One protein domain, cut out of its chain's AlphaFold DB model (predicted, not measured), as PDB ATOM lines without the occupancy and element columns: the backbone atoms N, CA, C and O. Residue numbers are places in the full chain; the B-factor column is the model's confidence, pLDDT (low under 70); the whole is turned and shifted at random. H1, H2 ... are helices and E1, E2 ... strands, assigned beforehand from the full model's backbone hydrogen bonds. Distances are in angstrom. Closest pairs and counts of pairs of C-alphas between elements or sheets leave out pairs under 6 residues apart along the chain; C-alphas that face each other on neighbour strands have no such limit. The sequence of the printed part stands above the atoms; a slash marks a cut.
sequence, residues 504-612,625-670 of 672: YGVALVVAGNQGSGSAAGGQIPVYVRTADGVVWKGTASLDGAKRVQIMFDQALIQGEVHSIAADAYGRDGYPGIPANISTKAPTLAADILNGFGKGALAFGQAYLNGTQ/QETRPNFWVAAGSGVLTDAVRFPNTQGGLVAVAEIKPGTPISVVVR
ATOM      1  N   TYR A 504     -41.192  -7.842 -18.886       46.47
ATOM      2  CA  TYR A 504     -42.506  -8.458 -19.036       46.47
ATOM      3  C   TYR A 504     -43.419  -7.603 -19.918       46.47
ATOM      4  O   TYR A 504     -43.766  -6.474 -19.597       46.47
ATOM      5  N   GLY A 505     -43.807  -8.215 -21.036       42.94
ATOM      6  CA  GLY A 505     -45.029  -8.021 -21.807       42.94
ATOM      7  C   GLY A 505     -45.679  -6.648 -21.868       42.94
ATOM      8  O   GLY A 505     -46.649  -6.400 -21.160       42.94
ATOM      9  N   VAL A 506     -45.277  -5.854 -22.856       46.72
ATOM     10  CA  VAL A 506     -46.100  -4.746 -23.342       46.72
ATOM     11  C   VAL A 506     -46.944  -5.238 -24.510       46.72
ATOM     12  O   VAL A 506     -46.415  -5.708 -25.517       46.72
ATOM     13  N   ALA A 507     -48.264  -5.159 -24.356       49.41
ATOM     14  CA  ALA A 507     -49.166  -5.160 -25.497       49.41
ATOM     15  C   ALA A 507     -49.021  -3.786 -26.145       49.41
ATOM     16  O   ALA A 507     -49.396  -2.785 -25.540       49.41
ATOM     17  N   LEU A 508     -48.414  -3.725 -27.325       66.50
ATOM     18  CA  LEU A 508     -48.220  -2.466 -28.027       66.50
ATOM     19  C   LEU A 508     -48.858  -2.549 -29.402       66.50
ATOM     20  O   LEU A 508     -48.602  -3.491 -30.156       66.50
ATOM     21  N   VAL A 509     -49.659  -1.534 -29.705       62.53
ATOM     22  CA  VAL A 509     -50.232  -1.322 -31.024       62.53
ATOM     23  C   VAL A 509     -49.632  -0.050 -31.603       62.53
ATOM     24  O   VAL A 509     -49.860   1.034 -31.069       62.53
ATOM     25  N   VAL A 510     -48.869  -0.178 -32.691       73.00
ATOM     26  CA  VAL A 510     -48.314   0.971 -33.425       73.00
ATOM     27  C   VAL A 510     -48.922   1.037 -34.812       73.00
ATOM     28  O   VAL A 510     -48.917   0.048 -35.539       73.00
ATOM     29  N   ALA A 511     -49.430   2.203 -35.196       62.84
ATOM     30  CA  ALA A 511     -49.961   2.421 -36.530       62.84
ATOM     31  C   ALA A 511     -48.984   3.240 -37.382       62.84
ATOM     32  O   ALA A 511     -48.563   4.331 -37.000       62.84
ATOM     33  N   GLY A 512     -48.641   2.717 -38.556       64.69
ATOM     34  CA  GLY A 512     -47.812   3.387 -39.550       64.69
ATOM     35  C   GLY A 512     -48.476   3.390 -40.922       64.69
ATOM     36  O   GLY A 512     -49.236   2.483 -41.268       64.69
ATOM     37  N   ASN A 513     -48.187   4.408 -41.728       58.12
ATOM     38  CA  ASN A 513     -48.624   4.432 -43.120       58.12
ATOM     39  C   ASN A 513     -47.716   3.535 -43.966       58.12
ATOM     40  O   ASN A 513     -46.502   3.707 -43.965       58.12
ATOM     41  N   GLN A 514     -48.298   2.603 -44.727       47.12
ATOM     42  CA  GLN A 514     -47.545   1.710 -45.619       47.12
ATOM     43  C   GLN A 514     -47.414   2.237 -47.059       47.12
ATOM     44  O   GLN A 514     -47.378   1.477 -48.025       47.12
ATOM     45  N   GLY A 515     -47.336   3.559 -47.217       45.22
ATOM     46  CA  GLY A 515     -47.220   4.213 -48.519       45.22
ATOM     47  C   GLY A 515     -45.787   4.634 -48.847       45.22
ATOM     48  O   GLY A 515     -45.247   5.516 -48.194       45.22
ATOM     49  N   SER A 516     -45.216   4.061 -49.912       43.75
ATOM     50  CA  SER A 516     -44.106   4.633 -50.697       43.75
ATOM     51  C   SER A 516     -42.821   4.992 -49.923       43.75
ATOM     52  O   SER A 516     -42.436   6.156 -49.841       43.75
ATOM     53  N   GLY A 517     -42.107   3.989 -49.406       50.19
ATOM     54  CA  GLY A 517     -40.659   4.081 -49.139       50.19
ATOM     55  C   GLY A 517     -40.196   4.976 -47.982       50.19
ATOM     56  O   GLY A 517     -39.026   4.907 -47.620       50.19
ATOM     57  N   SER A 518     -41.081   5.758 -47.361       46.34
ATOM     58  CA  SER A 518     -40.775   6.526 -46.156       46.34
ATOM     59  C   SER A 518     -41.449   5.861 -44.963       46.34
ATOM     60  O   SER A 518     -42.654   5.992 -44.754       46.34
ATOM     61  N   ALA A 519     -40.669   5.100 -44.194       48.41
ATOM     62  CA  ALA A 519     -41.092   4.417 -42.970       48.41
ATOM     63  C   ALA A 519     -41.329   5.394 -41.800       48.41
ATOM     64  O   ALA A 519     -40.993   5.103 -40.656       48.41
ATOM     65  N   ALA A 520     -41.888   6.574 -42.076       53.25
ATOM     66  CA  ALA A 520     -42.312   7.520 -41.056       53.25
ATOM     67  C   ALA A 520     -43.635   7.027 -40.447       53.25
ATOM     68  O   ALA A 520     -44.714   7.563 -40.704       53.25
ATOM     69  N   GLY A 521     -43.557   5.934 -39.684       65.88
ATOM     70  CA  GLY A 521     -44.619   5.544 -38.767       65.88
ATOM     71  C   GLY A 521     -44.811   6.639 -37.718       65.88
ATOM     72  O   GLY A 521     -43.841   7.273 -37.300       65.88
ATOM     73  N   GLY A 522     -46.059   6.880 -37.307       81.19
ATOM     74  CA  GLY A 522     -46.331   7.807 -36.210       81.19
ATOM     75  C   GLY A 522     -45.591   7.355 -34.950       81.19
ATOM     76  O   GLY A 522     -45.519   6.156 -34.673       81.19
ATOM     77  N   GLN A 523     -45.019   8.305 -34.211       87.25
ATOM     78  CA  GLN A 523     -44.426   8.022 -32.907       87.25
ATOM     79  C   GLN A 523     -45.538   7.960 -31.861       87.25
ATOM     80  O   GLN A 523     -46.332   8.890 -31.740       87.25
ATOM     81  N   ILE A 524     -45.603   6.865 -31.109       88.06
ATOM     82  CA  ILE A 524     -46.607   6.656 -30.060       88.06
ATOM     83  C   ILE A 524     -45.881   6.549 -28.719       88.06
ATOM     84  O   ILE A 524     -44.907   5.800 -28.634       88.06
ATOM     85  N   PRO A 525     -46.308   7.270 -27.668       88.31
ATOM     86  CA  PRO A 525     -45.691   7.142 -26.355       88.31
ATOM     87  C   PRO A 525     -45.940   5.743 -25.781       88.31
ATOM     88  O   PRO A 525     -47.054   5.220 -25.852       88.31
ATOM     89  N   VAL A 526     -44.908   5.144 -25.191       91.06
ATOM     90  CA  VAL A 526     -44.966   3.795 -24.621       91.06
ATOM     91  C   VAL A 526     -44.357   3.737 -23.234       91.06
ATOM     92  O   VAL A 526     -43.409   4.454 -22.918       91.06
ATOM     93  N   TYR A 527     -44.910   2.834 -22.427       90.25
ATOM     94  CA  TYR A 527     -44.457   2.540 -21.075       90.25
ATOM     95  C   TYR A 527     -44.175   1.048 -20.974       90.25
ATOM     96  O   TYR A 527     -45.023   0.228 -21.328       90.25
ATOM     97  N   VAL A 528     -42.985   0.690 -20.504       91.38
ATOM     98  CA  VAL A 528     -42.554  -0.698 -20.331       91.38
ATOM     99  C   VAL A 528     -42.122  -0.892 -18.891       91.38
ATOM    100  O   VAL A 528     -41.306  -0.133 -18.385       91.38
ATOM    101  N   ARG A 529     -42.626  -1.937 -18.232       89.31
ATOM    102  CA  ARG A 529     -42.164  -2.329 -16.898       89.31
ATOM    103  C   ARG A 529     -41.265  -3.557 -16.995       89.31
ATOM    104  O   ARG A 529     -41.659  -4.587 -17.546       89.31
ATOM    105  N   THR A 530     -40.053  -3.455 -16.471       89.69
ATOM    106  CA  THR A 530     -39.111  -4.576 -16.365       89.69
ATOM    107  C   THR A 530     -39.374  -5.404 -15.104       89.69
ATOM    108  O   THR A 530     -40.098  -4.985 -14.199       89.69
ATOM    109  N   ALA A 531     -38.836  -6.629 -15.067       85.06
ATOM    110  CA  ALA A 531     -39.035  -7.563 -13.953       85.06
ATOM    111  C   ALA A 531     -38.498  -7.038 -12.609       85.06
ATOM    112  O   ALA A 531     -39.039  -7.359 -11.556       85.06
ATOM    113  N   ASP A 532     -37.461  -6.208 -12.665       88.88
ATOM    114  CA  ASP A 532     -36.856  -5.493 -11.536       88.88
ATOM    115  C   ASP A 532     -37.717  -4.325 -11.012       88.88
ATOM    116  O   ASP A 532     -37.360  -3.676 -10.033       88.88
ATOM    117  N   GLY A 533     -38.866  -4.060 -11.640       89.12
ATOM    118  CA  GLY A 533     -39.784  -2.999 -11.250       89.12
ATOM    119  C   GLY A 533     -39.473  -1.630 -11.852       89.12
ATOM    120  O   GLY A 533     -40.246  -0.707 -11.594       89.12
ATOM    121  N   VAL A 534     -38.424  -1.490 -12.672       93.12
ATOM    122  CA  VAL A 534     -38.134  -0.231 -13.376       93.12
ATOM    123  C   VAL A 534     -39.213   0.036 -14.428       93.12
ATOM    124  O   VAL A 534     -39.641  -0.865 -15.156       93.12
ATOM    125  N   VAL A 535     -39.688   1.281 -14.498       93.12
ATOM    126  CA  VAL A 535     -40.668   1.707 -15.507       93.12
ATOM    127  C   VAL A 535     -39.988   2.610 -16.520       93.12
ATOM    128  O   VAL A 535     -39.608   3.732 -16.214       93.12
ATOM    129  N   TRP A 536     -39.869   2.129 -17.744       94.88
ATOM    130  CA  TRP A 536     -39.282   2.833 -18.869       94.88
ATOM    131  C   TRP A 536     -40.372   3.576 -19.622       94.88
ATOM    132  O   TRP A 536     -41.432   3.014 -19.903       94.88
ATOM    133  N   LYS A 537     -40.103   4.827 -19.970       93.62
ATOM    134  CA  LYS A 537     -40.950   5.664 -20.813       93.62
ATOM    135  C   LYS A 537     -40.171   6.028 -22.067       93.62
ATOM    136  O   LYS A 537     -38.956   6.210 -22.023       93.62
ATOM    137  N   GLY A 538     -40.877   6.050 -23.188       95.12
ATOM    138  CA  GLY A 538     -40.275   6.316 -24.478       95.12
ATOM    139  C   GLY A 538     -41.292   6.528 -25.582       95.12
ATOM    140  O   GLY A 538     -42.495   6.647 -25.338       95.12
ATOM    141  N   THR A 539     -40.805   6.520 -26.815       94.31
ATOM    142  CA  THR A 539     -41.617   6.543 -28.029       94.31
ATOM    143  C   THR A 539     -41.381   5.280 -28.844       94.31
ATOM    144  O   THR A 539     -40.274   4.748 -28.907       94.31
ATOM    145  N   ALA A 540     -42.448   4.778 -29.455       94.69
ATOM    146  CA  ALA A 540     -42.409   3.656 -30.370       94.69
ATOM    147  C   ALA A 540     -42.759   4.097 -31.789       94.69
ATOM    148  O   ALA A 540     -43.702   4.862 -31.988       94.69
ATOM    149  N   SER A 541     -42.038   3.574 -32.772       94.06
ATOM    150  CA  SER A 541     -42.286   3.777 -34.197       94.06
ATOM    151  C   SER A 541     -42.196   2.443 -34.941       94.06
ATOM    152  O   SER A 541     -41.542   1.501 -34.497       94.06
ATOM    153  N   LEU A 542     -42.900   2.329 -36.065       93.38
ATOM    154  CA  LEU A 542     -42.844   1.147 -36.924       93.38
ATOM    155  C   LEU A 542     -41.834   1.384 -38.045       93.38
ATOM    156  O   LEU A 542     -42.014   2.308 -38.837       93.38
ATOM    157  N   ASP A 543     -40.812   0.540 -38.137       92.69
ATOM    158  CA  ASP A 543     -39.815   0.625 -39.198       92.69
ATOM    159  C   ASP A 543     -40.238  -0.109 -40.483       92.69
ATOM    160  O   ASP A 543     -41.180  -0.910 -40.523       92.69
ATOM    161  N   GLY A 544     -39.510   0.155 -41.572       88.62
ATOM    162  CA  GLY A 544     -39.742  -0.500 -42.863       88.62
ATOM    163  C   GLY A 544     -39.436  -2.004 -42.859       88.62
ATOM    164  O   GLY A 544     -39.930  -2.730 -43.722       88.62
ATOM    165  N   ALA A 545     -38.673  -2.489 -41.876       92.06
ATOM    166  CA  ALA A 545     -38.336  -3.899 -41.681       92.06
ATOM    167  C   ALA A 545     -39.407  -4.665 -40.883       92.06
ATOM    168  O   ALA A 545     -39.213  -5.835 -40.546       92.06
ATOM    169  N   LYS A 546     -40.562  -4.036 -40.631       94.00
ATOM    170  CA  LYS A 546     -41.685  -4.592 -39.871       94.00
ATOM    171  C   LYS A 546     -41.369  -4.841 -38.394       94.00
ATOM    172  O   LYS A 546     -41.912  -5.763 -37.779       94.00
ATOM    173  N   ARG A 547     -40.497  -4.018 -37.822       95.38
ATOM    174  CA  ARG A 547     -40.111  -4.056 -36.414       95.38
ATOM    175  C   ARG A 547     -40.552  -2.762 -35.750       95.38
ATOM    176  O   ARG A 547     -40.502  -1.683 -36.334       95.38
ATOM    177  N   VAL A 548     -41.025  -2.878 -34.520       95.88
ATOM    178  CA  VAL A 548     -41.367  -1.719 -33.703       95.88
ATOM    179  C   VAL A 548     -40.106  -1.275 -32.982       95.88
ATOM    180  O   VAL A 548     -39.605  -1.981 -32.107       95.88
ATOM    181  N   GLN A 549     -39.571  -0.129 -33.376       96.00
ATOM    182  CA  GLN A 549     -38.454   0.510 -32.702       96.00
ATOM    183  C   GLN A 549     -38.997   1.255 -31.492       96.00
ATOM    184  O   GLN A 549     -39.946   2.020 -31.621       96.00
ATOM    185  N   ILE A 550     -38.421   1.004 -30.319       96.00
ATOM    186  CA  ILE A 550     -38.775   1.720 -29.096       96.00
ATOM    187  C   ILE A 550     -37.523   2.410 -28.585       96.00
ATOM    188  O   ILE A 550     -36.523   1.741 -28.325       96.00
ATOM    189  N   MET A 551     -37.609   3.727 -28.438       96.06
ATOM    190  CA  MET A 551     -36.574   4.571 -27.858       96.06
ATOM    191  C   MET A 551     -37.075   5.088 -26.515       96.06
ATOM    192  O   MET A 551     -38.085   5.786 -26.465       96.06
ATOM    193  N   PHE A 552     -36.387   4.742 -25.436       96.38
ATOM    194  CA  PHE A 552     -36.662   5.244 -24.096       96.38
ATOM    195  C   PHE A 552     -35.820   6.481 -23.809       96.38
ATOM    196  O   PHE A 552     -34.610   6.488 -24.053       96.38
ATOM    197  N   ASP A 553     -36.483   7.502 -23.278       96.62
ATOM    198  CA  ASP A 553     -35.908   8.782 -22.869       96.62
ATOM    199  C   ASP A 553     -35.901   8.952 -21.336       96.62
ATOM    200  O   ASP A 553     -35.143   9.755 -20.788       96.62
ATOM    201  N   GLN A 554     -36.731   8.187 -20.618       95.88
ATOM    202  CA  GLN A 554     -36.838   8.243 -19.160       95.88
ATOM    203  C   GLN A 554     -36.995   6.841 -18.555       95.88
ATOM    204  O   GLN A 554     -37.661   5.971 -19.120       95.88
ATOM    205  N   ALA A 555     -36.444   6.632 -17.362       95.94
ATOM    206  CA  ALA A 555     -36.714   5.460 -16.534       95.94
ATOM    207  C   ALA A 555     -37.027   5.872 -15.096       95.94
ATOM    208  O   ALA A 555     -36.327   6.686 -14.506       95.94
ATOM    209  N   LEU A 556     -38.072   5.283 -14.526       93.56
ATOM    210  CA  LEU A 556     -38.417   5.385 -13.119       93.56
ATOM    211  C   LEU A 556     -37.757   4.219 -12.374       93.56
ATOM    212  O   LEU A 556     -38.242   3.085 -12.440       93.56
ATOM    213  N   ILE A 557     -36.654   4.493 -11.686       94.44
ATOM    214  CA  ILE A 557     -35.886   3.516 -10.910       94.44
ATOM    215  C   ILE A 557     -36.143   3.815  -9.438       94.44
ATOM    216  O   ILE A 557     -35.899   4.922  -8.981       94.44
ATOM    217  N   GLN A 558     -36.697   2.853  -8.695       93.25
ATOM    218  CA  GLN A 558     -36.979   3.012  -7.257       93.25
ATOM    219  C   GLN A 558     -37.832   4.254  -6.901       93.25
ATOM    220  O   GLN A 558     -37.784   4.750  -5.782       93.25
ATOM    221  N   GLY A 559     -38.656   4.735  -7.839       89.44
ATOM    222  CA  GLY A 559     -39.490   5.928  -7.653       89.44
ATOM    223  C   GLY A 559     -38.825   7.250  -8.054       89.44
ATOM    224  O   GLY A 559     -39.507   8.272  -8.062       89.44
ATOM    225  N   GLU A 560     -37.555   7.231  -8.454       92.19
ATOM    226  CA  GLU A 560     -36.835   8.386  -8.987       92.19
ATOM    227  C   GLU A 560     -36.802   8.351 -10.521       92.19
ATOM    228  O   GLU A 560     -36.625   7.297 -11.137       92.19
ATOM    229  N   VAL A 561     -37.031   9.503 -11.155       93.94
ATOM    230  CA  VAL A 561     -37.031   9.630 -12.619       93.94
ATOM    231  C   VAL A 561     -35.623   9.965 -13.093       93.94
ATOM    232  O   VAL A 561     -35.118  11.054 -12.832       93.94
ATOM    233  N   HIS A 562     -35.028   9.068 -13.868       94.88
ATOM    234  CA  HIS A 562     -33.746   9.270 -14.528       94.88
ATOM    235  C   HIS A 562     -33.957   9.549 -16.015       94.88
ATOM    236  O   HIS A 562     -34.673   8.815 -16.699       94.88
ATOM    237  N   SER A 563     -33.314  10.602 -16.519       95.56
ATOM    238  CA  SER A 563     -33.190  10.842 -17.960       95.56
ATOM    239  C   SER A 563     -32.139   9.893 -18.521       95.56
ATOM    240  O   SER A 563     -31.013   9.855 -18.026       95.56
ATOM    241  N   ILE A 564     -32.504   9.100 -19.521       96.12
ATOM    242  CA  ILE A 564     -31.646   8.060 -20.089       96.12
ATOM    243  C   ILE A 564     -31.869   7.977 -21.595       96.12
ATOM    244  O   ILE A 564     -32.931   8.320 -22.086       96.12
ATOM    245  N   ALA A 565     -30.888   7.493 -22.347       96.75
ATOM    246  CA  ALA A 565     -31.079   7.174 -23.756       96.75
ATOM    247  C   ALA A 565     -30.960   5.663 -23.915       96.75
ATOM    248  O   ALA A 565     -29.862   5.128 -23.808       96.75
ATOM    249  N   ALA A 566     -32.060   4.955 -24.157       96.69
ATOM    250  CA  ALA A 566     -32.023   3.504 -24.325       96.69
ATOM    251  C   ALA A 566     -32.883   3.042 -25.496       96.69
ATOM    252  O   ALA A 566     -33.886   3.666 -25.814       96.69
ATOM    253  N   ASP A 567     -32.503   1.930 -26.112       96.44
ATOM    254  CA  ASP A 567     -33.235   1.346 -27.234       96.44
ATOM    255  C   ASP A 567     -33.695  -0.072 -26.876       96.44
ATOM    256  O   ASP A 567     -32.991  -0.826 -26.192       96.44
ATOM    257  N   ALA A 568     -34.888  -0.450 -27.334       96.19
ATOM    258  CA  ALA A 568     -35.381  -1.815 -27.196       96.19
ATOM    259  C   ALA A 568     -34.884  -2.706 -28.338       96.19
ATOM    260  O   ALA A 568     -35.039  -2.397 -29.523       96.19
ATOM    261  N   TYR A 569     -34.372  -3.872 -27.967       96.44
ATOM    262  CA  TYR A 569     -33.941  -4.931 -28.864       96.44
ATOM    263  C   TYR A 569     -34.851  -6.143 -28.710       96.44
ATOM    264  O   TYR A 569     -35.238  -6.537 -27.603       96.44
ATOM    265  N   GLY A 570     -35.182  -6.755 -29.842       95.19
ATOM    266  CA  GLY A 570     -35.873  -8.032 -29.878       95.19
ATOM    267  C   GLY A 570     -35.003  -9.155 -29.313       95.19
ATOM    268  O   GLY A 570     -33.792  -9.029 -29.139       95.19
ATOM    269  N   ARG A 571     -35.625 -10.310 -29.059       94.31
ATOM    270  CA  ARG A 571     -34.924 -11.526 -28.607       94.31
ATOM    271  C   ARG A 571     -33.827 -11.998 -29.575       94.31
ATOM    272  O   ARG A 571     -32.923 -12.719 -29.174       94.31
ATOM    273  N   ASP A 572     -33.933 -11.624 -30.841       95.19
ATOM    274  CA  ASP A 572     -32.965 -11.925 -31.894       95.19
ATOM    275  C   ASP A 572     -31.741 -10.994 -31.899       95.19
ATOM    276  O   ASP A 572     -30.846 -11.184 -32.715       95.19
ATOM    277  N   GLY A 573     -31.678 -10.009 -30.996       95.25
ATOM    278  CA  GLY A 573     -30.540  -9.101 -30.856       95.25
ATOM    279  C   GLY A 573     -30.490  -7.981 -31.896       95.25
ATOM    280  O   GLY A 573     -29.555  -7.186 -31.880       95.25
ATOM    281  N   TYR A 574     -31.487  -7.877 -32.778       96.00
ATOM    282  CA  TYR A 574     -31.588  -6.776 -33.736       96.00
ATOM    283  C   TYR A 574     -32.360  -5.582 -33.138       96.00
ATOM    284  O   TYR A 574     -33.289  -5.803 -32.348       96.00
ATOM    285  N   PRO A 575     -32.042  -4.330 -33.536       93.88
ATOM    286  CA  PRO A 575     -32.754  -3.131 -33.083       93.88
ATOM    287  C   PRO A 575     -34.250  -3.176 -33.411       93.88
ATOM    288  O   PRO A 575     -34.633  -3.451 -34.550       93.88
ATOM    289  N   GLY A 576     -35.095  -2.905 -32.416       95.25
ATOM    290  CA  GLY A 576     -36.548  -3.015 -32.519       95.25
ATOM    291  C   GLY A 576     -37.086  -4.413 -32.207       95.25
ATOM    292  O   GLY A 576     -36.350  -5.391 -32.069       95.25
ATOM    293  N   ILE A 577     -38.403  -4.512 -32.072       96.12
ATOM    294  CA  ILE A 577     -39.118  -5.728 -31.680       96.12
ATOM    295  C   ILE A 577     -39.891  -6.240 -32.898       96.12
ATOM    296  O   ILE A 577     -40.637  -5.465 -33.500       96.12
ATOM    297  N   PRO A 578     -39.759  -7.521 -33.286       94.62
ATOM    298  CA  PRO A 578     -40.543  -8.057 -34.391       94.62
ATOM    299  C   PRO A 578     -42.033  -7.992 -34.042       94.62
ATOM    300  O   PRO A 578     -42.449  -8.470 -32.986       94.62
ATOM    301  N   ALA A 579     -42.834  -7.403 -34.929       94.94
ATOM    302  CA  ALA A 579     -44.265  -7.224 -34.717       94.94
ATOM    303  C   ALA A 579     -45.082  -7.922 -35.806       94.94
ATOM    304  O   ALA A 579     -44.649  -8.061 -36.953       94.94
ATOM    305  N   ASN A 580     -46.291  -8.351 -35.451       93.44
ATOM    306  CA  ASN A 580     -47.238  -8.858 -36.428       93.44
ATOM    307  C   ASN A 580     -47.958  -7.671 -37.069       93.44
ATOM    308  O   ASN A 580     -48.712  -6.966 -36.402       93.44
ATOM    309  N   ILE A 581     -47.704  -7.424 -38.351       93.06
ATOM    310  CA  ILE A 581     -48.351  -6.326 -39.066       93.06
ATOM    311  C   ILE A 581     -49.643  -6.818 -39.686       93.06
ATOM    312  O   ILE A 581     -49.644  -7.685 -40.559       93.06
ATOM    313  N   SER A 582     -50.734  -6.175 -39.298       91.25
ATOM    314  CA  SER A 582     -52.022  -6.313 -39.948       91.25
ATOM    315  C   SER A 582     -52.403  -5.004 -40.626       91.25
ATOM    316  O   SER A 582     -52.350  -3.927 -40.041       91.25
ATOM    317  N   THR A 583     -52.787  -5.087 -41.891       90.12
ATOM    318  CA  THR A 583     -53.248  -3.923 -42.641       90.12
ATOM    319  C   THR A 583     -54.731  -3.709 -42.348       90.12
ATOM    320  O   THR A 583     -55.546  -4.604 -42.587       90.12
ATOM    321  N   LYS A 584     -55.090  -2.551 -41.794       87.88
ATOM    322  CA  LYS A 584     -56.457  -2.212 -41.376       87.88
ATOM    323  C   LYS A 584     -56.937  -0.939 -42.072       87.88
ATOM    324  O   LYS A 584     -56.145  -0.107 -42.515       87.88
ATOM    325  N   ALA A 585     -58.258  -0.793 -42.172       86.75
ATOM    326  CA  ALA A 585     -58.859   0.463 -42.604       86.75
ATOM    327  C   ALA A 585     -58.515   1.580 -41.591       86.75
ATOM    328  O   ALA A 585     -58.481   1.292 -40.391       86.75
ATOM    329  N   PRO A 586     -58.301   2.833 -42.035       80.56
ATOM    330  CA  PRO A 586     -57.955   3.950 -41.151       80.56
ATOM    331  C   PRO A 586     -58.907   4.131 -39.965       80.56
ATOM    332  O   PRO A 586     -58.460   4.387 -38.852       80.56
ATOM    333  N   THR A 587     -60.212   3.942 -40.186       82.88
ATOM    334  CA  THR A 587     -61.242   4.054 -39.141       82.88
ATOM    335  C   THR A 587     -61.036   3.030 -38.029       82.88
ATOM    336  O   THR A 587     -61.022   3.383 -36.857       82.88
ATOM    337  N   LEU A 588     -60.765   1.775 -38.393       81.69
ATOM    338  CA  LEU A 588     -60.505   0.710 -37.431       81.69
ATOM    339  C   LEU A 588     -59.177   0.918 -36.688       81.69
ATOM    340  O   LEU A 588     -59.084   0.619 -35.502       81.69
ATOM    341  N   ALA A 589     -58.146   1.430 -37.366       78.69
ATOM    342  CA  ALA A 589     -56.878   1.764 -36.717       78.69
ATOM    343  C   ALA A 589     -57.054   2.882 -35.674       78.69
ATOM    344  O   ALA A 589     -56.496   2.787 -34.581       78.69
ATOM    345  N   ALA A 590     -57.871   3.895 -35.985       80.50
ATOM    346  CA  ALA A 590     -58.228   4.949 -35.043       80.50
ATOM    347  C   ALA A 590     -58.999   4.392 -33.835       80.50
ATOM    348  O   ALA A 590     -58.656   4.720 -32.704       80.50
ATOM    349  N   ASP A 591     -59.972   3.502 -34.042       83.25
ATOM    350  CA  ASP A 591     -60.727   2.879 -32.946       83.25
ATOM    351  C   ASP A 591     -59.829   2.061 -32.009       83.25
ATOM    352  O   ASP A 591     -59.926   2.185 -30.786       83.25
ATOM    353  N   ILE A 592     -58.909   1.266 -32.569       80.00
ATOM    354  CA  ILE A 592     -57.956   0.472 -31.781       80.00
ATOM    355  C   ILE A 592     -57.040   1.391 -30.966       80.00
ATOM    356  O   ILE A 592     -56.835   1.151 -29.776       80.00
ATOM    357  N   LEU A 593     -56.507   2.452 -31.577       76.31
ATOM    358  CA  LEU A 593     -55.610   3.379 -30.886       76.31
ATOM    359  C   LEU A 593     -56.331   4.228 -29.840       76.31
ATOM    360  O   LEU A 593     -55.781   4.454 -28.766       76.31
ATOM    361  N   ASN A 594     -57.581   4.611 -30.089       78.25
ATOM    362  CA  ASN A 594     -58.419   5.270 -29.092       78.25
ATOM    363  C   ASN A 594     -58.716   4.342 -27.904       78.25
ATOM    364  O   ASN A 594     -58.686   4.783 -26.754       78.25
ATOM    365  N   GLY A 595     -58.969   3.052 -28.158       74.81
ATOM    366  CA  GLY A 595     -59.130   2.041 -27.112       74.81
ATOM    367  C   GLY A 595     -57.854   1.844 -26.289       74.81
ATOM    368  O   GLY A 595     -57.900   1.865 -25.059       74.81
ATOM    369  N   PHE A 596     -56.706   1.734 -26.962       73.12
ATOM    370  CA  PHE A 596     -55.400   1.612 -26.318       73.12
ATOM    371  C   PHE A 596     -55.050   2.848 -25.484       73.12
ATOM    372  O   PHE A 596     -54.658   2.715 -24.328       73.12
ATOM    373  N   GLY A 597     -55.251   4.048 -26.036       69.56
ATOM    374  CA  GLY A 597     -54.998   5.310 -25.347       69.56
ATOM    375  C   GLY A 597     -55.792   5.417 -24.047       69.56
ATOM    376  O   GLY A 597     -55.220   5.722 -23.006       69.56
ATOM    377  N   LYS A 598     -57.084   5.065 -24.064       71.88
ATOM    378  CA  LYS A 598     -57.910   5.023 -22.844       71.88
ATOM    379  C   LYS A 598     -57.383   4.024 -21.809       71.88
ATOM    380  O   LYS A 598     -57.342   4.350 -20.627       71.88
ATOM    381  N   GLY A 599     -56.950   2.838 -22.241       66.75
ATOM    382  CA  GLY A 599     -56.373   1.824 -21.351       66.75
ATOM    383  C   GLY A 599     -55.043   2.254 -20.725       66.75
ATOM    384  O   GLY A 599     -54.847   2.094 -19.523       66.75
ATOM    385  N   ALA A 600     -54.151   2.858 -21.514       64.50
ATOM    386  CA  ALA A 600     -52.875   3.384 -21.033       64.50
ATOM    387  C   ALA A 600     -53.069   4.524 -20.019       64.50
ATOM    388  O   ALA A 600     -52.384   4.567 -18.996       64.50
ATOM    389  N   LEU A 601     -54.043   5.409 -20.264       62.75
ATOM    390  CA  LEU A 601     -54.433   6.458 -19.321       62.75
ATOM    391  C   LEU A 601     -54.971   5.883 -18.012       62.75
ATOM    392  O   LEU A 601     -54.519   6.289 -16.944       62.75
ATOM    393  N   ALA A 602     -55.888   4.915 -18.091       64.44
ATOM    394  CA  ALA A 602     -56.438   4.252 -16.914       64.44
ATOM    395  C   ALA A 602     -55.342   3.551 -16.095       64.44
ATOM    396  O   ALA A 602     -55.342   3.639 -14.872       64.44
ATOM    397  N   PHE A 603     -54.367   2.921 -16.756       61.88
ATOM    398  CA  PHE A 603     -53.211   2.323 -16.087       61.88
ATOM    399  C   PHE A 603     -52.348   3.370 -15.369       61.88
ATOM    400  O   PHE A 603     -52.008   3.186 -14.201       61.88
ATOM    401  N   GLY A 604     -52.032   4.488 -16.033       65.06
ATOM    402  CA  GLY A 604     -51.277   5.583 -15.418       65.06
ATOM    403  C   GLY A 604     -52.002   6.194 -14.214       65.06
ATOM    404  O   GLY A 604     -51.382   6.435 -13.180       65.06
ATOM    405  N   GLN A 605     -53.322   6.378 -14.314       63.47
ATOM    406  CA  GLN A 605     -54.163   6.856 -13.211       63.47
ATOM    407  C   GLN A 605     -54.238   5.845 -12.060       63.47
ATOM    408  O   GLN A 605     -54.068   6.227 -10.906       63.47
ATOM    409  N   ALA A 606     -54.427   4.556 -12.350       58.56
ATOM    410  CA  ALA A 606     -54.446   3.505 -11.334       58.56
ATOM    411  C   ALA A 606     -53.109   3.417 -10.580       58.56
ATOM    412  O   ALA A 606     -53.095   3.268  -9.360       58.56
ATOM    413  N   TYR A 607     -51.984   3.571 -11.283       62.38
ATOM    414  CA  TYR A 607     -50.665   3.578 -10.654       62.38
ATOM    415  C   TYR A 607     -50.449   4.813  -9.766       62.38
ATOM    416  O   TYR A 607     -49.916   4.695  -8.664       62.38
ATOM    417  N   LEU A 608     -50.888   5.991 -10.222       59.66
ATOM    418  CA  LEU A 608     -50.859   7.221  -9.426       59.66
ATOM    419  C   LEU A 608     -51.695   7.111  -8.152       59.66
ATOM    420  O   LEU A 608     -51.245   7.505  -7.079       59.66
ATOM    421  N   ASN A 609     -52.896   6.552  -8.271       62.53
ATOM    422  CA  ASN A 609     -53.832   6.439  -7.159       62.53
ATOM    423  C   ASN A 609     -53.429   5.335  -6.167       62.53
ATOM    424  O   ASN A 609     -53.792   5.403  -4.997       62.53
ATOM    425  N   GLY A 610     -52.634   4.350  -6.597       53.28
ATOM    426  CA  GLY A 610     -52.219   3.206  -5.782       53.28
ATOM    427  C   GLY A 610     -51.198   3.497  -4.676       53.28
ATOM    428  O   GLY A 610     -50.815   2.566  -3.973       53.28
ATOM    429  N   THR A 611     -50.730   4.741  -4.493       52.03
ATOM    430  CA  THR A 611     -49.734   5.047  -3.448       52.03
ATOM    431  C   THR A 611     -50.087   6.244  -2.571       52.03
ATOM    432  O   THR A 611     -49.367   7.236  -2.530       52.03
ATOM    433  N   GLN A 612     -51.174   6.137  -1.808       51.38
ATOM    434  CA  GLN A 612     -51.385   6.983  -0.633       51.38
ATOM    435  C   GLN A 612     -51.210   6.126   0.624       51.38
ATOM    436  O   GLN A 612     -52.067   5.311   0.951       51.38
ATOM    437  N   GLN A 625     -49.307  13.611   2.434       49.75
ATOM    438  CA  GLN A 625     -49.421  13.411   0.998       49.75
ATOM    439  C   GLN A 625     -48.011  13.500   0.407       49.75
ATOM    440  O   GLN A 625     -47.504  14.582   0.118       49.75
ATOM    441  N   GLU A 626     -47.343  12.357   0.276       51.09
ATOM    442  CA  GLU A 626     -46.137  12.257  -0.536       51.09
ATOM    443  C   GLU A 626     -46.568  12.423  -1.997       51.09
ATOM    444  O   GLU A 626     -46.997  11.476  -2.659       51.09
ATOM    445  N   THR A 627     -46.542  13.664  -2.482       48.25
ATOM    446  CA  THR A 627     -46.787  13.998  -3.885       48.25
ATOM    447  C   THR A 627     -45.680  13.361  -4.715       48.25
ATOM    448  O   THR A 627     -44.635  13.968  -4.954       48.25
ATOM    449  N   ARG A 628     -45.874  12.101  -5.117       49.41
ATOM    450  CA  ARG A 628     -44.909  11.404  -5.965       49.41
ATOM    451  C   ARG A 628     -44.764  12.160  -7.286       49.41
ATOM    452  O   ARG A 628     -45.771  12.639  -7.818       49.41
ATOM    453  N   PRO A 629     -43.536  12.292  -7.814       47.44
ATOM    454  CA  PRO A 629     -43.270  13.132  -8.968       47.44
ATOM    455  C   PRO A 629     -44.181  12.804 -10.156       47.44
ATOM    456  O   PRO A 629     -44.393  11.641 -10.501       47.44
ATOM    457  N   ASN A 630     -44.691  13.878 -10.760       57.12
ATOM    458  CA  ASN A 630     -45.116  14.147 -12.144       57.12
ATOM    459  C   ASN A 630     -44.914  13.119 -13.289       57.12
ATOM    460  O   ASN A 630     -45.485  13.350 -14.353       57.12
ATOM    461  N   PHE A 631     -44.185  12.012 -13.136       56.25
ATOM    462  CA  PHE A 631     -43.931  11.011 -14.182       56.25
ATOM    463  C   PHE A 631     -45.218  10.549 -14.878       56.25
ATOM    464  O   PHE A 631     -45.314  10.560 -16.106       56.25
ATOM    465  N   TRP A 632     -46.249  10.232 -14.094       59.66
ATOM    466  CA  TRP A 632     -47.526   9.746 -14.618       59.66
ATOM    467  C   TRP A 632     -48.534  10.856 -14.925       59.66
ATOM    468  O   TRP A 632     -49.413  10.670 -15.760       59.66
ATOM    469  N   VAL A 633     -48.411  12.027 -14.293       54.34
ATOM    470  CA  VAL A 633     -49.254  13.190 -14.625       54.34
ATOM    471  C   VAL A 633     -48.839  13.749 -15.989       54.34
ATOM    472  O   VAL A 633     -49.702  14.019 -16.820       54.34
ATOM    473  N   ALA A 634     -47.535  13.800 -16.282       50.72
ATOM    474  CA  ALA A 634     -47.007  14.069 -17.621       50.72
ATOM    475  C   ALA A 634     -47.381  12.969 -18.632       50.72
ATOM    476  O   ALA A 634     -47.631  13.264 -19.799       50.72
ATOM    477  N   ALA A 635     -47.460  11.708 -18.192       51.69
ATOM    478  CA  ALA A 635     -47.923  10.599 -19.025       51.69
ATOM    479  C   ALA A 635     -49.418  10.675 -19.375       51.69
ATOM    480  O   ALA A 635     -49.809  10.331 -20.490       51.69
ATOM    481  N   GLY A 636     -50.249  11.089 -18.414       46.38
ATOM    482  CA  GLY A 636     -51.697  10.919 -18.462       46.38
ATOM    483  C   GLY A 636     -52.506  12.134 -18.928       46.38
ATOM    484  O   GLY A 636     -53.639  11.973 -19.366       46.38
ATOM    485  N   SER A 637     -51.981  13.358 -18.827       45.03
ATOM    486  CA  SER A 637     -52.844  14.555 -18.898       45.03
ATOM    487  C   SER A 637     -52.883  15.309 -20.232       45.03
ATOM    488  O   SER A 637     -53.781  16.128 -20.401       45.03
ATOM    489  N   GLY A 638     -51.998  15.043 -21.204       42.09
ATOM    490  CA  GLY A 638     -52.002  15.871 -22.428       42.09
ATOM    491  C   GLY A 638     -51.391  15.313 -23.711       42.09
ATOM    492  O   GLY A 638     -51.570  15.917 -24.762       42.09
ATOM    493  N   VAL A 639     -50.689  14.176 -23.688       49.88
ATOM    494  CA  VAL A 639     -49.860  13.786 -24.848       49.88
ATOM    495  C   VAL A 639     -50.606  12.912 -25.861       49.88
ATOM    496  O   VAL A 639     -50.340  13.001 -27.054       49.88
ATOM    497  N   LEU A 640     -51.574  12.090 -25.449       49.50
ATOM    498  CA  LEU A 640     -52.180  11.111 -26.367       49.50
ATOM    499  C   LEU A 640     -53.117  11.728 -27.418       49.50
ATOM    500  O   LEU A 640     -53.255  11.162 -28.499       49.50
ATOM    501  N   THR A 641     -53.729  12.883 -27.145       46.72
ATOM    502  CA  THR A 641     -54.644  13.540 -28.093       46.72
ATOM    503  C   THR A 641     -53.917  14.288 -29.208       46.72
ATOM    504  O   THR A 641     -54.419  14.319 -30.328       46.72
ATOM    505  N   ASP A 642     -52.733  14.848 -28.938       49.00
ATOM    506  CA  ASP A 642     -51.942  15.569 -29.946       49.00
ATOM    507  C   ASP A 642     -50.830  14.725 -30.583       49.00
ATOM    508  O   ASP A 642     -50.487  14.966 -31.742       49.00
ATOM    509  N   ALA A 643     -50.289  13.717 -29.887       49.47
ATOM    510  CA  ALA A 643     -49.204  12.886 -30.418       49.47
ATOM    511  C   ALA A 643     -49.680  11.847 -31.446       49.47
ATOM    512  O   ALA A 643     -48.926  11.480 -32.343       49.47
ATOM    513  N   VAL A 644     -50.939  11.399 -31.379       56.12
ATOM    514  CA  VAL A 644     -51.491  10.420 -32.333       56.12
ATOM    515  C   VAL A 644     -52.175  11.145 -33.496       56.12
ATOM    516  O   VAL A 644     -53.339  10.918 -33.822       56.12
ATOM    517  N   ARG A 645     -51.454  12.060 -34.149       55.22
ATOM    518  CA  ARG A 645     -51.889  12.608 -35.437       55.22
ATOM    519  C   ARG A 645     -51.437  11.663 -36.535       55.22
ATOM    520  O   ARG A 645     -50.277  11.664 -36.941       55.22
ATOM    521  N   PHE A 646     -52.366  10.853 -37.033       61.75
ATOM    522  CA  PHE A 646     -52.119  10.112 -38.261       61.75
ATOM    523  C   PHE A 646     -51.881  11.111 -39.397       61.75
ATOM    524  O   PHE A 646     -52.641  12.082 -39.510       61.75
ATOM    525  N   PRO A 647     -50.883  10.885 -40.267       55.09
ATOM    526  CA  PRO A 647     -50.811  11.615 -41.519       55.09
ATOM    527  C   PRO A 647     -52.162  11.431 -42.213       55.09
ATOM    528  O   PRO A 647     -52.588  10.295 -42.430       55.09
ATOM    529  N   ASN A 648     -52.864  12.530 -42.494       55.25
ATOM    530  CA  ASN A 648     -54.207  12.518 -43.072       55.25
ATOM    531  C   ASN A 648     -54.129  12.138 -44.561       55.25
ATOM    532  O   ASN A 648     -54.415  12.928 -45.456       55.25
ATOM    533  N   THR A 649     -53.650  10.931 -44.841       60.16
ATOM    534  CA  THR A 649     -53.603  10.350 -46.174       60.16
ATOM    535  C   THR A 649     -54.968   9.746 -46.440       60.16
ATOM    536  O   THR A 649     -55.229   8.584 -46.121       60.16
ATOM    537  N   GLN A 650     -55.864  10.568 -46.982       56.16
ATOM    538  CA  GLN A 650     -57.184  10.152 -47.441       56.16
ATOM    539  C   GLN A 650     -57.017   9.025 -48.478       56.16
ATOM    540  O   GLN A 650     -56.665   9.275 -49.625       56.16
ATOM    541  N   GLY A 651     -57.203   7.770 -48.054       61.97
ATOM    542  CA  GLY A 651     -57.210   6.589 -48.929       61.97
ATOM    543  C   GLY A 651     -56.114   5.541 -48.693       61.97
ATOM    544  O   GLY A 651     -56.141   4.501 -49.346       61.97
ATOM    545  N   GLY A 652     -55.174   5.760 -47.768       76.56
ATOM    546  CA  GLY A 652     -54.127   4.778 -47.457       76.56
ATOM    547  C   GLY A 652     -54.604   3.693 -46.490       76.56
ATOM    548  O   GLY A 652     -55.216   3.995 -45.470       76.56
ATOM    549  N   LEU A 653     -54.316   2.423 -46.778       82.31
ATOM    550  CA  LEU A 653     -54.417   1.373 -45.765       82.31
ATOM    551  C   LEU A 653     -53.365   1.620 -44.669       82.31
ATOM    552  O   LEU A 653     -52.203   1.889 -44.978       82.31
ATOM    553  N   VAL A 654     -53.757   1.492 -43.400       86.25
ATOM    554  CA  VAL A 654     -52.859   1.713 -42.257       86.25
ATOM    555  C   VAL A 654     -52.306   0.370 -41.798       86.25
ATOM    556  O   VAL A 654     -53.055  -0.579 -41.557       86.25
ATOM    557  N   ALA A 655     -50.987   0.275 -41.684       88.31
ATOM    558  CA  ALA A 655     -50.329  -0.881 -41.104       88.31
ATOM    559  C   ALA A 655     -50.375  -0.765 -39.582       88.31
ATOM    560  O   ALA A 655     -49.838   0.176 -39.006       88.31
ATOM    561  N   VAL A 656     -51.021  -1.728 -38.938       90.00
ATOM    562  CA  VAL A 656     -51.112  -1.846 -37.488       90.00
ATOM    563  C   VAL A 656     -50.172  -2.961 -37.057       90.00
ATOM    564  O   VAL A 656     -50.401  -4.129 -37.371       90.00
ATOM    565  N   ALA A 657     -49.095  -2.593 -36.378       92.38
ATOM    566  CA  ALA A 657     -48.141  -3.509 -35.781       92.38
ATOM    567  C   ALA A 657     -48.607  -3.895 -34.377       92.38
ATOM    568  O   ALA A 657     -48.793  -3.032 -33.523       92.38
ATOM    569  N   GLU A 658     -48.780  -5.193 -34.155       91.94
ATOM    570  CA  GLU A 658     -49.157  -5.775 -32.873       91.94
ATOM    571  C   GLU A 658     -47.977  -6.565 -32.299       91.94
ATOM    572  O   GLU A 658     -47.424  -7.458 -32.952       91.94
ATOM    573  N   ILE A 659     -47.594  -6.244 -31.064       92.50
ATOM    574  CA  ILE A 659     -46.617  -7.017 -30.296       92.50
ATOM    575  C   ILE A 659     -47.374  -7.900 -29.311       92.50
ATOM    576  O   ILE A 659     -48.167  -7.412 -28.502       92.50
ATOM    577  N   LYS A 660     -47.112  -9.211 -29.356       88.56
ATOM    578  CA  LYS A 660     -47.764 -10.158 -28.452       88.56
ATOM    579  C   LYS A 660     -47.394  -9.830 -26.995       88.56
ATOM    580  O   LYS A 660     -46.200  -9.698 -26.699       88.56
ATOM    581  N   PRO A 661     -48.365  -9.784 -26.066       83.50
ATOM    582  CA  PRO A 661     -48.070  -9.661 -24.646       83.50
ATOM    583  C   PRO A 661     -47.117 -10.769 -24.184       83.50
ATOM    584  O   PRO A 661     -47.199 -11.917 -24.624       83.50
ATOM    585  N   GLY A 662     -46.194 -10.417 -23.300       85.25
ATOM    586  CA  GLY A 662     -45.144 -11.310 -22.805       85.25
ATOM    587  C   GLY A 662     -43.947 -11.488 -23.744       85.25
ATOM    588  O   GLY A 662     -43.057 -12.266 -23.413       85.25
ATOM    589  N   THR A 663     -43.890 -10.794 -24.889       91.44
ATOM    590  CA  THR A 663     -42.703 -10.833 -25.759       91.44
ATOM    591  C   THR A 663     -41.490 -10.297 -24.990       91.44
ATOM    592  O   THR A 663     -41.530  -9.147 -24.549       91.44
ATOM    593  N   PRO A 664     -40.426 -11.102 -24.799       90.00
ATOM    594  CA  PRO A 664     -39.240 -10.651 -24.090       90.00
ATOM    595  C   PRO A 664     -38.490  -9.638 -24.949       90.00
ATOM    596  O   PRO A 664     -38.245  -9.875 -26.137       90.00
ATOM    597  N   ILE A 665     -38.103  -8.531 -24.328       94.19
ATOM    598  CA  ILE A 665     -37.275  -7.494 -24.941       94.19
ATOM    599  C   ILE A 665     -36.009  -7.309 -24.104       94.19
ATOM    600  O   ILE A 665     -36.011  -7.578 -22.901       94.19
ATOM    601  N   SER A 666     -34.936  -6.867 -24.748       94.56
ATOM    602  CA  SER A 666     -33.717  -6.423 -24.070       94.56
ATOM    603  C   SER A 666     -33.621  -4.914 -24.208       94.56
ATOM    604  O   SER A 666     -33.734  -4.398 -25.316       94.56
ATOM    605  N   VAL A 667     -33.438  -4.203 -23.102       95.50
ATOM    606  CA  VAL A 667     -33.248  -2.752 -23.127       95.50
ATOM    607  C   VAL A 667     -31.754  -2.473 -23.049       95.50
ATOM    608  O   VAL A 667     -31.085  -2.949 -22.132       95.50
ATOM    609  N   VAL A 668     -31.222  -1.744 -24.026       95.38
ATOM    610  CA  VAL A 668     -29.801  -1.385 -24.077       95.38
ATOM    611  C   VAL A 668     -29.682   0.115 -23.876       95.38
ATOM    612  O   VAL A 668     -30.155   0.898 -24.697       95.38
ATOM    613  N   VAL A 669     -29.058   0.506 -22.767       95.94
ATOM    614  CA  VAL A 669     -28.769   1.907 -22.455       95.94
ATOM    615  C   VAL A 669     -27.549   2.343 -23.263       95.94
ATOM    616  O   VAL A 669     -26.508   1.686 -23.226       95.94
ATOM    617  N   ARG A 670     -27.680   3.435 -24.013       93.19
ATOM    618  CA  ARG A 670     -26.581   4.075 -24.736       93.19
ATOM    619  C   ARG A 670     -25.733   4.868 -23.746       93.19
ATOM    620  O   ARG A 670     -26.270   5.511 -22.847       93.19
TER     621      ARG A 670
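What this domain is: This is residues 504 to 612 and 625 to 670 of the 672 residues of an uncharacterized protein of Deinococcus proteolyticus (strain ATCC 35074 / DSM 20540 / JCM 6276 / NBRC 101906 / NCIMB 13154 / VKM Ac-1939 / CCM 2703 / MRP) (UniProt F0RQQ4). A strongly twisted sheet of five strands, E2 E3 E4 E5 E8, and a smaller sheet of three, E1 E7 E6, stand partly face to face as a sandwich, their strands crossed at 51 degrees. The long helix H1 covers E1 and E7 of the smaller sheet and reaches past it to the short helix H2, which with the short H3 grazes the larger sheet. You will read 155 printed residues, in the order E1 E2 E3 E4 E5 E6 H1 H2 H3 E7 E8, of mixed class, both sheets antiparallel. The whole is compact, with a radius of gyration of the C-alphas of 15.7 A, and spans 51 by 33 by 23 A.

Where its parts are: Start in the larger sheet at C-alpha 524, (-46.607, 6.656, -30.060), where E2, residues 524 to 529, begins. Next come E3, residues 535 to 542, 21.5 A; E4, 547 to 557, 26.9 A; and E5, 560 to 569, 24.1 A; E8 is residues 666 to 669. The smaller sheet holds E1, 508 to 513, E7, 654 to 659, and E6, 580 to 584. Find C-alpha 586 at (-57.955, 3.950, -41.151); from there H1, residues 586 to 609, runs 34.3 A to C-alpha 609 at (-53.832, 6.439, -7.159). H2 is residues 631 to 636 and H3 639 to 643.

How they stand to each other: In the larger sheet E2 E3 E4 E5 form a meander, each strand the antiparallel neighbour of the one before; look for N 526 and O 538, 2.8 A, N 541 and O 549, 2.8 A, and N 555 and O 562, 2.9 A. Edge strand E8 is antiparallel to E5, with N 567 and O 668 at 2.9 A. In the smaller sheet N 512 and O 655 of E1 and E7 are 2.8 A apart, and N 582 and O 656 of E6 and E7 2.8 A. Between the sheets, the closest C-alphas of E1 and E3 are Gly 512 and Leu 542, 6.0 A. H1 makes two layers with the smaller sheet, a helix on one face of it, at a height of 10.3 A over E1 and E7, slantwise to the strands. H1 touches H2 with residues 601 to 608 alone, closest at the C-alphas of Leu 601 and Gly 636, 5.3 A, at a steep tilt of 41 degrees, opposite ways. Every O i to N i+4 pair in H1, H2 and H3 is within hydrogen-bond range.

The domain as a whole: The C-alphas farthest apart, of Ser 516 and Gln 625, are 52.7 A apart. Residues 613 to 624 are not printed; C-alphas 612 and 625 stand 6.9 A apart across the cut. Of the links that are printed whole, none is long. The mean pLDDT of the printed part is 76.9, with 59 residues under 70, among them 599 to 612 and 625 to 651.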